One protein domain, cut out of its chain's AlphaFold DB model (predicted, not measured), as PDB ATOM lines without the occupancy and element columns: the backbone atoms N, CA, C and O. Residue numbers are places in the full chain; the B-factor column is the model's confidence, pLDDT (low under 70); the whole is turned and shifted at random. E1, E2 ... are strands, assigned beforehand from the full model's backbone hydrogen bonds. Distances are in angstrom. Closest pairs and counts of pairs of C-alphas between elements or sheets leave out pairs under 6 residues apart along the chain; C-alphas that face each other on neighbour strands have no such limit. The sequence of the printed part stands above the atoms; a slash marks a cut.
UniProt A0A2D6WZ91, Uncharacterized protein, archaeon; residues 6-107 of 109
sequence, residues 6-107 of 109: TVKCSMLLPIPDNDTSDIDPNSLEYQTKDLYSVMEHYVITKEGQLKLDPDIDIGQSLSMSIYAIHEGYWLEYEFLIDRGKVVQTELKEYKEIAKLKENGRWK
ATOM      1  N   THR A   6     471.314 363.488 390.079       77.00
ATOM      2  CA  THR A   6     472.597 363.627 390.788       77.00
ATOM      3  C   THR A   6     472.951 365.103 390.953       77.00
ATOM      4  O   THR A   6     472.848 365.878 390.004       77.00
ATOM      5  N   VAL A   7     473.411 365.478 392.144       79.19
ATOM      6  CA  VAL A   7     473.898 366.822 392.477       79.19
ATOM      7  C   VAL A   7     475.348 366.694 392.927       79.19
ATOM      8  O   VAL A   7     475.693 365.783 393.672       79.19
ATOM      9  N   LYS A   8     476.228 367.603 392.503       82.75
ATOM     10  CA  LYS A   8     477.571 367.698 393.090       82.75
ATOM     11  C   LYS A   8     477.493 368.622 394.294       82.75
ATOM     12  O   LYS A   8     477.147 369.786 394.137       82.75
ATOM     13  N   CYS A   9     477.817 368.134 395.482       82.81
ATOM     14  CA  CYS A   9     477.854 368.958 396.684       82.81
ATOM     15  C   CYS A   9     479.274 368.966 397.250       82.81
ATOM     16  O   CYS A   9     479.866 367.912 397.460       82.81
ATOM     17  N   SER A  10     479.827 370.154 397.472       83.19
ATOM     18  CA  SER A  10     481.112 370.347 398.166       83.19
ATOM     19  C   SER A  10     480.949 371.113 399.480       83.19
ATOM     20  O   SER A  10     481.937 371.530 400.086       83.19
ATOM     21  N   MET A  11     479.705 371.346 399.901       84.31
ATOM     22  CA  MET A  11     479.379 371.978 401.172       84.31
ATOM     23  C   MET A  11     479.513 370.961 402.309       84.31
ATOM     24  O   MET A  11     479.133 369.802 402.164       84.31
ATOM     25  N   LEU A  12     480.028 371.403 403.457       81.38
ATOM     26  CA  LEU A  12     480.045 370.583 404.668       81.38
ATOM     27  C   LEU A  12     478.625 370.502 405.232       81.38
ATOM     28  O   LEU A  12     478.067 371.518 405.649       81.38
ATOM     29  N   LEU A  13     478.043 369.304 405.219       83.00
ATOM     30  CA  LEU A  13     476.696 369.056 405.732       83.00
ATOM     31  C   LEU A  13     476.748 368.523 407.167       83.00
ATOM     32  O   LEU A  13     477.720 367.855 407.526       83.00
ATOM     33  N   PRO A  14     475.723 368.796 407.993       79.94
ATOM     34  CA  PRO A  14     475.651 368.229 409.332       79.94
ATOM     35  C   PRO A  14     475.591 366.697 409.262       79.94
ATOM     36  O   PRO A  14     474.875 366.127 408.442       79.94
ATOM     37  N   ILE A  15     476.345 366.022 410.122       74.12
ATOM     38  CA  ILE A  15     476.402 364.557 410.208       74.12
ATOM     39  C   ILE A  15     475.732 364.158 411.537       74.12
ATOM     40  O   ILE A  15     475.887 364.899 412.509       74.12
ATOM     41  N   PRO A  16     474.951 363.064 411.613       69.88
ATOM     42  CA  PRO A  16     474.321 362.671 412.873       69.88
ATOM     43  C   PRO A  16     475.357 362.282 413.940       69.88
ATOM     44  O   PRO A  16     476.329 361.600 413.633       69.88
ATOM     45  N   ASP A  17     475.116 362.660 415.201       64.62
ATOM     46  CA  ASP A  17     476.050 362.498 416.337       64.62
ATOM     47  C   ASP A  17     476.358 361.033 416.732       64.62
ATOM     48  O   ASP A  17     477.258 360.776 417.532       64.62
ATOM     49  N   ASN A  18     475.618 360.055 416.200       58.25
ATOM     50  CA  ASN A  18     475.781 358.640 416.540       58.25
ATOM     51  C   ASN A  18     476.893 357.988 415.707       58.25
ATOM     52  O   ASN A  18     476.623 357.516 414.609       58.25
ATOM     53  N   ASP A  19     478.113 357.931 416.246       52.41
ATOM     54  CA  ASP A  19     479.220 357.058 415.795       52.41
ATOM     55  C   ASP A  19     479.520 357.088 414.277       52.41
ATOM     56  O   ASP A  19     480.019 356.138 413.682       52.41
ATOM     57  N   THR A  20     479.242 358.220 413.632       54.66
ATOM     58  CA  THR A  20     479.440 358.469 412.195       54.66
ATOM     59  C   THR A  20     480.864 358.904 411.849       54.66
ATOM     60  O   THR A  20     481.109 359.465 410.781       54.66
ATOM     61  N   SER A  21     481.815 358.622 412.743       52.31
ATOM     62  CA  SER A  21     483.239 358.972 412.664       52.31
ATOM     63  C   SER A  21     483.903 358.604 411.329       52.31
ATOM     64  O   SER A  21     484.895 359.221 410.954       52.31
ATOM     65  N   ASP A  22     483.340 357.625 410.615       59.38
ATOM     66  CA  ASP A  22     483.870 357.075 409.365       59.38
ATOM     67  C   ASP A  22     483.179 357.610 408.093       59.38
ATOM     68  O   ASP A  22     483.521 357.200 406.982       59.38
ATOM     69  N   ILE A  23     482.210 358.525 408.214       62.50
ATOM     70  CA  ILE A  23     481.555 359.144 407.054       62.50
ATOM     71  C   ILE A  23     482.476 360.220 406.469       62.50
ATOM     72  O   ILE A  23     482.505 361.347 406.955       62.50
ATOM     73  N   ASP A  24     483.213 359.891 405.402       64.81
ATOM     74  CA  ASP A  24     483.922 360.894 404.594       64.81
ATOM     75  C   ASP A  24     482.910 361.638 403.702       64.81
ATOM     76  O   ASP A  24     482.377 361.034 402.764       64.81
ATOM     77  N   PRO A  25     482.651 362.944 403.913       61.03
ATOM     78  CA  PRO A  25     481.709 363.712 403.097       61.03
ATOM     79  C   PRO A  25     482.062 363.713 401.604       61.03
ATOM     80  O   PRO A  25     481.179 363.839 400.761       61.03
ATOM     81  N   ASN A  26     483.341 363.525 401.255       62.00
ATOM     82  CA  ASN A  26     483.793 363.464 399.861       62.00
ATOM     83  C   ASN A  26     483.457 362.135 399.173       62.00
ATOM     84  O   ASN A  26     483.581 362.022 397.955       62.00
ATOM     85  N   SER A  27     483.051 361.129 399.945       67.12
ATOM     86  CA  SER A  27     482.658 359.811 399.449       67.12
ATOM     87  C   SER A  27     481.143 359.661 399.271       67.12
ATOM     88  O   SER A  27     480.678 358.586 398.894       67.12
ATOM     89  N   LEU A  28     480.373 360.717 399.558       73.88
ATOM     90  CA  LEU A  28     478.917 360.709 399.460       73.88
ATOM     91  C   LEU A  28     478.466 360.984 398.019       73.88
ATOM     92  O   LEU A  28     478.870 361.960 397.385       73.88
ATOM     93  N   GLU A  29     477.579 360.136 397.505       81.88
ATOM     94  CA  GLU A  29     476.824 360.395 396.280       81.88
ATOM     95  C   GLU A  29     475.581 361.224 396.654       81.88
ATOM     96  O   GLU A  29     474.746 360.762 397.433       81.88
ATOM     97  N   TYR A  30     475.437 362.442 396.118       83.00
ATOM     98  CA  TYR A  30     474.296 363.314 396.430       83.00
ATOM     99  C   TYR A  30     473.241 363.301 395.326       83.00
ATOM    100  O   TYR A  30     473.558 363.393 394.138       83.00
ATOM    101  N   GLN A  31     471.972 363.223 395.718       83.44
ATOM    102  CA  GLN A  31     470.837 363.190 394.801       83.44
ATOM    103  C   GLN A  31     469.703 364.116 395.246       83.44
ATOM    104  O   GLN A  31     469.599 364.460 396.415       83.44
ATOM    105  N   THR A  32     468.813 364.506 394.338       81.75
ATOM    106  CA  THR A  32     467.599 365.274 394.651       81.75
ATOM    107  C   THR A  32     466.421 364.808 393.805       81.75
ATOM    108  O   THR A  32     466.606 364.256 392.724       81.75
ATOM    109  N   LYS A  33     465.200 365.019 394.301       78.31
ATOM    110  CA  LYS A  33     463.944 364.755 393.575       78.31
ATOM    111  C   LYS A  33     463.197 366.037 393.184       78.31
ATOM    112  O   LYS A  33     462.162 365.958 392.529       78.31
ATOM    113  N   ASP A  34     463.675 367.189 393.658       75.69
ATOM    114  CA  ASP A  34     462.926 368.453 393.626       75.69
ATOM    115  C   ASP A  34     463.281 369.327 392.419       75.69
ATOM    116  O   ASP A  34     462.607 370.316 392.134       75.69
ATOM    117  N   LEU A  35     464.322 368.948 391.680       69.69
ATOM    118  CA  LEU A  35     464.707 369.589 390.432       69.69
ATOM    119  C   LEU A  35     464.153 368.764 389.268       69.69
ATOM    120  O   LEU A  35     464.218 367.541 389.281       69.69
ATOM    121  N   TYR A  36     463.570 369.437 388.276       61.12
ATOM    122  CA  TYR A  36     462.995 368.790 387.099       61.12
ATOM    123  C   TYR A  36     463.772 369.164 385.828       61.12
ATOM    124  O   TYR A  36     463.872 370.334 385.461       61.12
ATOM    125  N   SER A  37     464.160 368.127 385.080       50.00
ATOM    126  CA  SER A  37     464.342 368.080 383.612       50.00
ATOM    127  C   SER A  37     465.639 368.585 382.973       50.00
ATOM    128  O   SER A  37     465.732 368.522 381.746       50.00
ATOM    129  N   VAL A  38     466.650 369.035 383.720       48.16
ATOM    130  CA  VAL A  38     467.946 369.408 383.112       48.16
ATOM    131  C   VAL A  38     469.118 368.861 383.930       48.16
ATOM    132  O   VAL A  38     469.721 369.553 384.739       48.16
ATOM    133  N   MET A  39     469.308 367.552 383.739       51.88
ATOM    134  CA  MET A  39     470.533 366.734 383.755       51.88
ATOM    135  C   MET A  39     471.770 367.295 384.472       51.88
ATOM    136  O   MET A  39     472.261 368.345 384.100       51.88
ATOM    137  N   GLU A  40     472.323 366.517 385.412       54.22
ATOM    138  CA  GLU A  40     473.762 366.353 385.751       54.22
ATOM    139  C   GLU A  40     474.618 367.587 386.121       54.22
ATOM    140  O   GLU A  40     475.785 367.443 386.495       54.22
ATOM    141  N   HIS A  41     474.048 368.786 386.079       68.12
ATOM    142  CA  HIS A  41     474.797 370.037 386.097       68.12
ATOM    143  C   HIS A  41     474.633 370.833 387.395       68.12
ATOM    144  O   HIS A  41     475.285 371.858 387.563       68.12
ATOM    145  N   TYR A  42     473.806 370.397 388.345       78.31
ATOM    146  CA  TYR A  42     473.653 371.139 389.596       78.31
ATOM    147  C   TYR A  42     474.856 370.933 390.515       78.31
ATOM    148  O   TYR A  42     475.213 369.805 390.870       78.31
ATOM    149  N   VAL A  43     475.455 372.047 390.924       85.06
ATOM    150  CA  VAL A  43     476.583 372.090 391.849       85.06
ATOM    151  C   VAL A  43     476.223 372.980 393.031       85.06
ATOM    152  O   VAL A  43     475.874 374.144 392.851       85.06
ATOM    153  N   ILE A  44     476.336 372.441 394.241       87.38
ATOM    154  CA  ILE A  44     476.354 373.203 395.487       87.38
ATOM    155  C   ILE A  44     477.822 373.387 395.877       87.38
ATOM    156  O   ILE A  44     478.507 372.424 396.234       87.38
ATOM    157  N   THR A  45     478.326 374.616 395.773       88.06
ATOM    158  CA  THR A  45     479.730 374.919 396.080       88.06
ATOM    159  C   THR A  45     480.013 374.823 397.581       88.06
ATOM    160  O   THR A  45     479.103 374.812 398.410       88.06
ATOM    161  N   LYS A  46     481.297 374.815 397.955       86.94
ATOM    162  CA  LYS A  46     481.717 374.853 399.366       86.94
ATOM    163  C   LYS A  46     481.226 376.105 400.108       86.94
ATOM    164  O   LYS A  46     481.061 376.075 401.321       86.94
ATOM    165  N   GLU A  47     480.973 377.198 399.385       87.88
ATOM    166  CA  GLU A  47     480.396 378.445 399.901       87.88
ATOM    167  C   GLU A  47     478.863 378.409 400.013       87.88
ATOM    168  O   GLU A  47     478.255 379.404 400.414       87.88
ATOM    169  N   GLY A  48     478.232 377.291 399.639       86.56
ATOM    170  CA  GLY A  48     476.782 377.135 399.637       86.56
ATOM    171  C   GLY A  48     476.104 377.875 398.486       86.56
ATOM    172  O   GLY A  48     474.999 378.372 398.662       86.56
ATOM    173  N   GLN A  49     476.744 378.010 397.322       88.56
ATOM    174  CA  GLN A  49     476.078 378.536 396.124       88.56
ATOM    175  C   GLN A  49     475.505 377.385 395.300       88.56
ATOM    176  O   GLN A  49     476.244 376.461 394.970       88.56
ATOM    177  N   LEU A  50     474.219 377.452 394.953       86.94
ATOM    178  CA  LEU A  50     473.599 376.556 393.983       86.94
ATOM    179  C   LEU A  50     473.786 377.126 392.575       86.94
ATOM    180  O   LEU A  50     473.289 378.210 392.256       86.94
ATOM    181  N   LYS A  51     474.463 376.356 391.729       85.75
ATOM    182  CA  LYS A  51     474.779 376.713 390.349       85.75
ATOM    183  C   LYS A  51     474.403 375.601 389.383       85.75
ATOM    184  O   LYS A  51     474.398 374.428 389.750       85.75
ATOM    185  N   LEU A  52     474.121 375.981 388.145       79.38
ATOM    186  CA  LEU A  52     474.019 375.087 386.993       79.38
ATOM    187  C   LEU A  52     475.349 375.090 386.242       79.38
ATOM    188  O   LEU A  52     475.840 376.154 385.907       79.38
ATOM    189  N   ASP A  53     475.917 373.938 385.929       68.62
ATOM    190  CA  ASP A  53     477.098 373.789 385.084       68.62
ATOM    191  C   ASP A  53     476.742 374.009 383.591       68.62
ATOM    192  O   ASP A  53     475.826 373.352 383.087       68.62
ATOM    193  N   PRO A  54     477.429 374.919 382.864       63.88
ATOM    194  CA  PRO A  54     478.544 375.757 383.323       63.88
ATOM    195  C   PRO A  54     478.111 377.080 383.986       63.88
ATOM    196  O   PRO A  54     477.648 378.005 383.321       63.88
ATOM    197  N   ASP A  55     478.346 377.153 385.302       67.25
ATOM    198  CA  ASP A  55     478.314 378.293 386.238       67.25
ATOM    199  C   ASP A  55     477.180 379.342 386.106       67.25
ATOM    200  O   ASP A  55     477.393 380.534 386.326       67.25
ATOM    201  N   ILE A  56     475.955 378.925 385.780       71.56
ATOM    202  CA  ILE A  56     474.778 379.805 385.792       71.56
ATOM    203  C   ILE A  56     474.207 379.873 387.214       71.56
ATOM    204  O   ILE A  56     473.741 378.871 387.763       71.56
ATOM    205  N   ASP A  57     474.202 381.077 387.789       72.81
ATOM    206  CA  ASP A  57     473.593 381.341 389.090       72.81
ATOM    207  C   ASP A  57     472.070 381.194 389.031       72.81
ATOM    208  O   ASP A  57     471.375 381.796 388.202       72.81
ATOM    209  N   ILE A  58     471.525 380.433 389.977       74.81
ATOM    210  CA  ILE A  58     470.082 380.273 390.120       74.81
ATOM    211  C   ILE A  58     469.565 381.400 391.009       74.81
ATOM    212  O   ILE A  58     469.474 381.258 392.217       74.81
ATOM    213  N   GLY A  59     469.194 382.541 390.426       75.31
ATOM    214  CA  GLY A  59     468.713 383.721 391.168       75.31
ATOM    215  C   GLY A  59     467.350 383.572 391.870       75.31
ATOM    216  O   GLY A  59     466.729 384.578 392.206       75.31
ATOM    217  N   GLN A  60     466.859 382.347 392.063       76.12
ATOM    218  CA  GLN A  60     465.559 382.049 392.663       76.12
ATOM    219  C   GLN A  60     465.718 381.513 394.088       76.12
ATOM    220  O   GLN A  60     466.754 380.945 394.443       76.12
ATOM    221  N   SER A  61     464.677 381.706 394.893       84.94
ATOM    222  CA  SER A  61     464.585 381.139 396.237       84.94
ATOM    223  C   SER A  61     463.752 379.859 396.180       84.94
ATOM    224  O   SER A  61     462.652 379.870 395.627       84.94
ATOM    225  N   LEU A  62     464.285 378.756 396.703       85.38
ATOM    226  CA  LEU A  62     463.660 377.435 396.645       85.38
ATOM    227  C   LEU A  62     464.035 376.583 397.860       85.38
ATOM    228  O   LEU A  62     465.086 376.774 398.469       85.38
ATOM    229  N   SER A  63     463.171 375.630 398.201       86.81
ATOM    230  CA  SER A  63     463.478 374.541 399.129       86.81
ATOM    231  C   SER A  63     463.809 373.284 398.331       86.81
ATOM    232  O   SER A  63     463.059 372.945 397.414       86.81
ATOM    233  N   MET A  64     464.890 372.588 398.677       86.25
ATOM    234  CA  MET A  64     465.247 371.321 398.035       86.25
ATOM    235  C   MET A  64     465.672 370.257 399.042       86.25
ATOM    236  O   MET A  64     466.348 370.545 400.026       86.25
ATOM    237  N   SER A  65     465.317 369.015 398.750       87.19
ATOM    238  CA  SER A  65     465.720 367.823 399.481       87.19
ATOM    239  C   SER A  65     466.965 367.249 398.812       87.19
ATOM    240  O   SER A  65     466.944 366.932 397.617       87.19
ATOM    241  N   ILE A  66     468.051 367.121 399.569       86.06
ATOM    242  CA  ILE A  66     469.295 366.484 399.140       86.06
ATOM    243  C   ILE A  66     469.451 365.168 399.888       86.06
ATOM    244  O   ILE A  66     469.413 365.116 401.110       86.06
ATOM    245  N   TYR A  67     469.685 364.110 399.134       84.31
ATOM    246  CA  TYR A  67     469.911 362.766 399.621       84.31
ATOM    247  C   TYR A  67     471.392 362.454 399.510       84.31
ATOM    248  O   TYR A  67     471.891 362.357 398.395       84.31
ATOM    249  N   ALA A  68     472.095 362.312 400.630       81.88
ATOM    250  CA  ALA A  68     473.474 361.845 400.626       81.88
ATOM    251  C   ALA A  68     473.496 360.332 400.850       81.88
ATOM    252  O   ALA A  68     472.922 359.827 401.818       81.88
ATOM    253  N   ILE A  69     474.131 359.616 399.929       77.75
ATOM    254  CA  ILE A  69     474.188 358.160 399.919       77.75
ATOM    255  C   ILE A  69     475.637 357.725 400.031       77.75
ATOM    256  O   ILE A  69     476.494 358.184 399.278       77.75
ATOM    257  N   HIS A  70     475.898 356.784 400.924       72.50
ATOM    258  CA  HIS A  70     477.159 356.060 400.957       72.50
ATOM    259  C   HIS A  70     476.921 354.646 401.459       72.50
ATOM    260  O   HIS A  70     475.814 354.294 401.862       72.50
ATOM    261  N   GLU A  71     477.934 353.795 401.326       66.06
ATOM    262  CA  GLU A  71     477.848 352.377 401.637       66.06
ATOM    263  C   GLU A  71     477.218 352.099 403.010       66.06
ATOM    264  O   GLU A  71     477.881 352.133 404.039       66.06
ATOM    265  N   GLY A  72     475.926 351.756 403.000       66.12
ATOM    266  CA  GLY A  72     475.178 351.361 404.191       66.12
ATOM    267  C   GLY A  72     474.317 352.450 404.829       66.12
ATOM    268  O   GLY A  72     473.615 352.139 405.783       66.12
ATOM    269  N   TYR A  73     474.288 353.686 404.319       72.56
ATOM    270  CA  TYR A  73     473.433 354.733 404.889       72.56
ATOM    271  C   TYR A  73     472.883 355.728 403.867       72.56
ATOM    272  O   TYR A  73     473.425 355.950 402.783       72.56
ATOM    273  N   TRP A  74     471.764 356.331 404.257       78.75
ATOM    274  CA  TRP A  74     471.025 357.349 403.533       78.75
ATOM    275  C   TRP A  74     470.676 358.493 404.471       78.75
ATOM    276  O   TRP A  74     470.073 358.286 405.526       78.75
ATOM    277  N   LEU A  75     471.069 359.695 404.072       83.19
ATOM    278  CA  LEU A  75     470.832 360.933 404.798       83.19
ATOM    279  C   LEU A  75     469.934 361.822 403.942       83.19
ATOM    280  O   LEU A  75     470.276 362.108 402.796       83.19
ATOM    281  N   GLU A  76     468.808 362.270 404.485       87.62
ATOM    282  CA  GLU A  76     467.948 363.271 403.851       87.62
ATOM    283  C   GLU A  76     468.173 364.631 404.506       87.62
ATOM    284  O   GLU A  76     468.004 364.796 405.715       87.62
ATOM    285  N   TYR A  77     468.518 365.614 403.687       88.19
ATOM    286  CA  TYR A  77     468.722 366.998 404.074       88.19
ATOM    287  C   TYR A  77     467.685 367.895 403.417       88.19
ATOM    288  O   TYR A  77     467.415 367.751 402.229       88.19
ATOM    289  N   GLU A  78     467.188 368.886 404.146       91.00
ATOM    290  CA  GLU A  78     466.412 369.989 403.584       91.00
ATOM    291  C   GLU A  78     467.295 371.233 403.487       91.00
ATOM    292  O   GLU A  78     467.894 371.673 404.470       91.00
ATOM    293  N   PHE A  79     467.383 371.796 402.287       90.06
ATOM    294  CA  PHE A  79     468.102 373.022 401.985       90.06
ATOM    295  C   PHE A  79     467.096 374.125 401.705       90.06
ATOM    296  O   PHE A  79     466.225 373.976 400.847       90.06
ATOM    297  N   LEU A  80     467.268 375.261 402.373       90.81
ATOM    298  CA  LEU A  80     466.617 376.508 402.004       90.81
ATOM    299  C   LEU A  80     467.621 377.364 401.240       90.81
ATOM    300  O   LEU A  80     468.682 377.718 401.762       90.81
ATOM    301  N   ILE A  81     467.275 377.697 400.005       89.62
ATOM    302  CA  ILE A  81     468.090 378.503 399.109       89.62
ATOM    303  C   ILE A  81     467.374 379.828 398.894       89.62
ATOM    304  O   ILE A  81     466.206 379.849 398.518       89.62
ATOM    305  N   ASP A  82     468.076 380.933 399.119       89.19
ATOM    306  CA  ASP A  82     467.615 382.281 398.807       89.19
ATOM    307  C   ASP A  82     468.534 382.897 397.756       89.19
ATOM    308  O   ASP A  82     469.744 383.007 397.963       89.19
ATOM    309  N   ARG A  83     467.962 383.277 396.606       87.69
ATOM    310  CA  ARG A  83     468.701 383.875 395.479       87.69
ATOM    311  C   ARG A  83     469.958 383.078 395.090       87.69
ATOM    312  O   ARG A  83     471.022 383.657 394.879       87.69
ATOM    313  N   GLY A  84     469.841 381.751 395.050       85.19
ATOM    314  CA  GLY A  84     470.940 380.851 394.683       85.19
ATOM    315  C   GLY A  84     471.951 380.576 395.791       85.19
ATOM    316  O   GLY A  84     472.913 379.849 395.565       85.19
ATOM    317  N   LYS A  85     471.750 381.107 397.001       89.75
ATOM    318  CA  LYS A  85     472.600 380.828 398.159       89.75
ATOM    319  C   LYS A  85     471.862 379.983 399.189       89.75
ATOM    320  O   LYS A  85     470.774 380.343 399.623       89.75
ATOM    321  N   VAL A  86     472.479 378.894 399.627       90.31
ATOM    322  CA  VAL A  86     472.037 378.101 400.773       90.31
ATOM    323  C   VAL A  86     472.107 378.981 402.020       90.31
ATOM    324  O   VAL A  86     473.179 379.437 402.420       90.31
ATOM    325  N   VAL A  87     470.949 379.249 402.613       92.31
ATOM    326  CA  VAL A  87     470.817 380.044 403.844       92.31
ATOM    327  C   VAL A  87     470.550 379.171 405.064       92.31
ATOM    328  O   VAL A  87     470.843 379.587 406.182       92.31
ATOM    329  N   GLN A  88     470.030 377.961 404.858       91.12
ATOM    330  CA  GLN A  88     469.779 376.995 405.918       91.12
ATOM    331  C   GLN A  88     469.884 375.571 405.372       91.12
ATOM    332  O   GLN A  88     469.466 375.297 404.245       91.12
ATOM    333  N   THR A  89     470.409 374.671 406.201       89.56
ATOM    334  CA  THR A  89     470.459 373.232 405.943       89.56
ATOM    335  C   THR A  89     470.076 372.494 407.218       89.56
ATOM    336  O   THR A  89     470.588 372.813 408.290       89.56
ATOM    337  N   GLU A  90     469.197 371.506 407.104       89.75
ATOM    338  CA  GLU A  90     468.754 370.672 408.220       89.75
ATOM    339  C   GLU A  90     468.811 369.195 407.824       89.75
ATOM    340  O   GLU A  90     468.366 368.831 406.737       89.75
ATOM    341  N   LEU A  91     469.345 368.340 408.700       87.81
ATOM    342  CA  LEU A  91     469.248 366.889 408.549       87.81
ATOM    343  C   LEU A  91     467.850 366.446 408.999       87.81
ATOM    344  O   LEU A  91     467.511 366.584 410.172       87.81
ATOM    345  N   LYS A  92     467.045 365.921 408.074       87.25
ATOM    346  CA  LYS A  92     465.671 365.473 408.341       87.25
ATOM    347  C   LYS A  92     465.598 364.009 408.719       87.25
ATOM    348  O   LYS A  92     464.848 363.650 409.624       87.25
ATOM    349  N   GLU A  93     466.353 363.165 408.025       82.38
ATOM    350  CA  GLU A  93     466.288 361.726 408.235       82.38
ATOM    351  C   GLU A  93     467.655 361.066 408.069       82.38
ATOM    352  O   GLU A  93     468.461 361.448 407.223       82.38
ATOM    353  N   TYR A  94     467.887 360.042 408.887       77.88
ATOM    354  CA  TYR A  94     469.002 359.115 408.784       77.88
ATOM    355  C   TYR A  94     468.435 357.697 408.746       77.88
ATOM    356  O   TYR A  94     467.705 357.293 409.655       77.88
ATOM    357  N   LYS A  95     468.773 356.942 407.700       73.88
ATOM    358  CA  LYS A  95     468.452 355.518 407.580       73.88
ATOM    359  C   LYS A  95     469.711 354.723 407.285       73.88
ATOM    360  O   LYS A  95     470.402 354.989 406.306       73.88
ATOM    361  N   GLU A  96     469.957 353.693 408.080       68.38
ATOM    362  CA  GLU A  96     470.903 352.641 407.723       68.38
ATOM    363  C   GLU A  96     470.247 351.746 406.655       68.38
ATOM    364  O   GLU A  96     469.124 351.271 406.840       68.38
ATOM    365  N   ILE A  97     470.900 351.555 405.506       65.06
ATOM    366  CA  ILE A  97     470.380 350.734 404.407       65.06
ATOM    367  C   ILE A  97     471.098 349.383 404.395       65.06
ATOM    368  O   ILE A  97     472.310 349.304 404.187       65.06
ATOM    369  N   ALA A  98     470.335 348.292 404.499       51.72
ATOM    370  CA  ALA A  98     470.827 346.964 404.149       51.72
ATOM    371  C   ALA A  98     471.090 346.901 402.626       51.72
ATOM    372  O   ALA A  98     470.186 347.079 401.815       51.72
ATOM    373  N   LYS A  99     472.355 346.712 402.236       51.53
ATOM    374  CA  LYS A  99     472.894 346.873 400.867       51.53
ATOM    375  C   LYS A  99     472.092 346.158 399.761       51.53
ATOM    376  O   LYS A  99     472.001 344.938 399.795       51.53
ATOM    377  N   LEU A 100     471.718 346.878 398.692       48.03
ATOM    378  CA  LEU A 100     471.615 346.362 397.310       48.03
ATOM    379  C   LEU A 100     471.916 347.495 396.295       48.03
ATOM    380  O   LEU A 100     471.081 348.366 396.047       48.03
ATOM    381  N   LYS A 101     473.123 347.493 395.702       48.91
ATOM    382  CA  LYS A 101     473.495 348.349 394.554       48.91
ATOM    383  C   LYS A 101     473.238 347.543 393.276       48.91
ATOM    384  O   LYS A 101     473.960 346.589 392.999       48.91
ATOM    385  N   GLU A 102     472.204 347.889 392.512       49.41
ATOM    386  CA  GLU A 102     471.843 347.215 391.254       49.41
ATOM    387  C   GLU A 102     472.098 348.187 390.089       49.41
ATOM    388  O   GLU A 102     471.581 349.303 390.081       49.41
ATOM    389  N   ASN A 103     472.934 347.806 389.116       52.25
ATOM    390  CA  ASN A 103     473.299 348.646 387.958       52.25
ATOM    391  C   ASN A 103     473.835 350.048 388.322       52.25
ATOM    392  O   ASN A 103     473.511 351.038 387.669       52.25
ATOM    393  N   GLY A 104     474.635 350.143 389.388       52.91
ATOM    394  CA  GLY A 104     475.214 351.413 389.840       52.91
ATOM    395  C   GLY A 104     474.227 352.355 390.536       52.91
ATOM    396  O   GLY A 104     474.616 353.463 390.880       52.91
ATOM    397  N   ARG A 105     472.979 351.928 390.773       53.38
ATOM    398  CA  ARG A 105     471.947 352.716 391.461       53.38
ATOM    399  C   ARG A 105     471.525 352.033 392.761       53.38
ATOM    400  O   ARG A 105     471.427 350.807 392.832       53.38
ATOM    401  N   TRP A 106     471.278 352.837 393.787       56.41
ATOM    402  CA  TRP A 106     470.797 352.365 395.082       56.41
ATOM    403  C   TRP A 106     469.298 352.068 395.014       56.41
ATOM    404  O   TRP A 106     468.519 352.880 394.513       56.41
ATOM    405  N   LYS A 107     468.897 350.886 395.492       47.28
ATOM    406  CA  LYS A 107     467.496 350.461 395.571       47.28
ATOM    407  C   LYS A 107     467.110 350.334 397.043       47.28
ATOM    408  O   LYS A 107     467.812 349.671 397.800       47.28
TER     409      LYS A 107
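Overview. This is residues 6 to 107 of the 109 residues of an uncharacterized protein of archaeon (UniProt A0A2D6WZ91). You are looking at one strongly twisted sheet folded back on itself, with a leaf of three long strands, E5, E6 and E7, partly covered by a leaf of three short strands, E4, E3 and E1, and with E2 as the hinge. The fold is only partly closed: the edge strands E4 and E7 come near each other at Leu 50 and Lys 85, while residues 17 to 22 of the long loop after E1 stick out. The 102 printed residues hold no named helix and seven named strands, E1 to E7 along the chain; the sheet's order is E4 E3 E1 E2 E5 E6 E7, mixed. The class is all strand, though under half of the residues, 45 of 102, are in named strands. The whole is compact, with a radius of gyration of the C-alphas of 13.7 A and spans of 39 by 32 by 19 A.

Arrangement. Begin with E1, residues 6 to 9, and look for E2, residues 29 to 32: they meet only at a point, where C-alphas 6 and 31 face each other at 4.4 A. Beside E1 you find E3, residues 42 to 44, parallel to it at 25 degrees, with N 44 and O 8 within hydrogen-bond range at 2.8 A. E3 forms a hairpin with E4, residues 50 to 52, where N 43 and O 51 are 2.9 A apart. Back at E2, its antiparallel neighbour is E5, residues 62 to 70, at 149 degrees, with N 31 and O 67 at 2.8 A. E5, E6, residues 73 to 82, and E7, residues 85 to 96, form a meander, each strand the antiparallel neighbour of the one before; look at N 66 and O 77, 2.8 A, and N 78 and O 90, 2.8 A. Across the fold, the closest C-alphas of E4 and E7 are those of Leu 50 and Lys 85, 6.1 A apart. E3 and E7 are only just apart, at 8.4 A.

Along the chain. Find C-alpha 6 at (472.597, 363.627, 390.788), where E1 begins. E5 starts at C-alpha 62, (463.660, 377.435, 396.645), and runs 25.6 A; E6 runs 28.8 A. E7 runs 29.8 A, bends by 66 degrees at residue 88 and ends at C-alpha 96, (470.903, 352.641, 407.723).

Size, cuts and confidence. The two C-alphas farthest apart, those of Gly 59 and Ala 98, are 39.0 A apart. The printed part has no cut, and its one long link, of 19 residues, joins E1 to E2. Mean pLDDT of the printed part is 74.6; look for values under 70 at residues 16 to 27, 35 to 41, 53 to 55, 71 to 72 and 96 to 107.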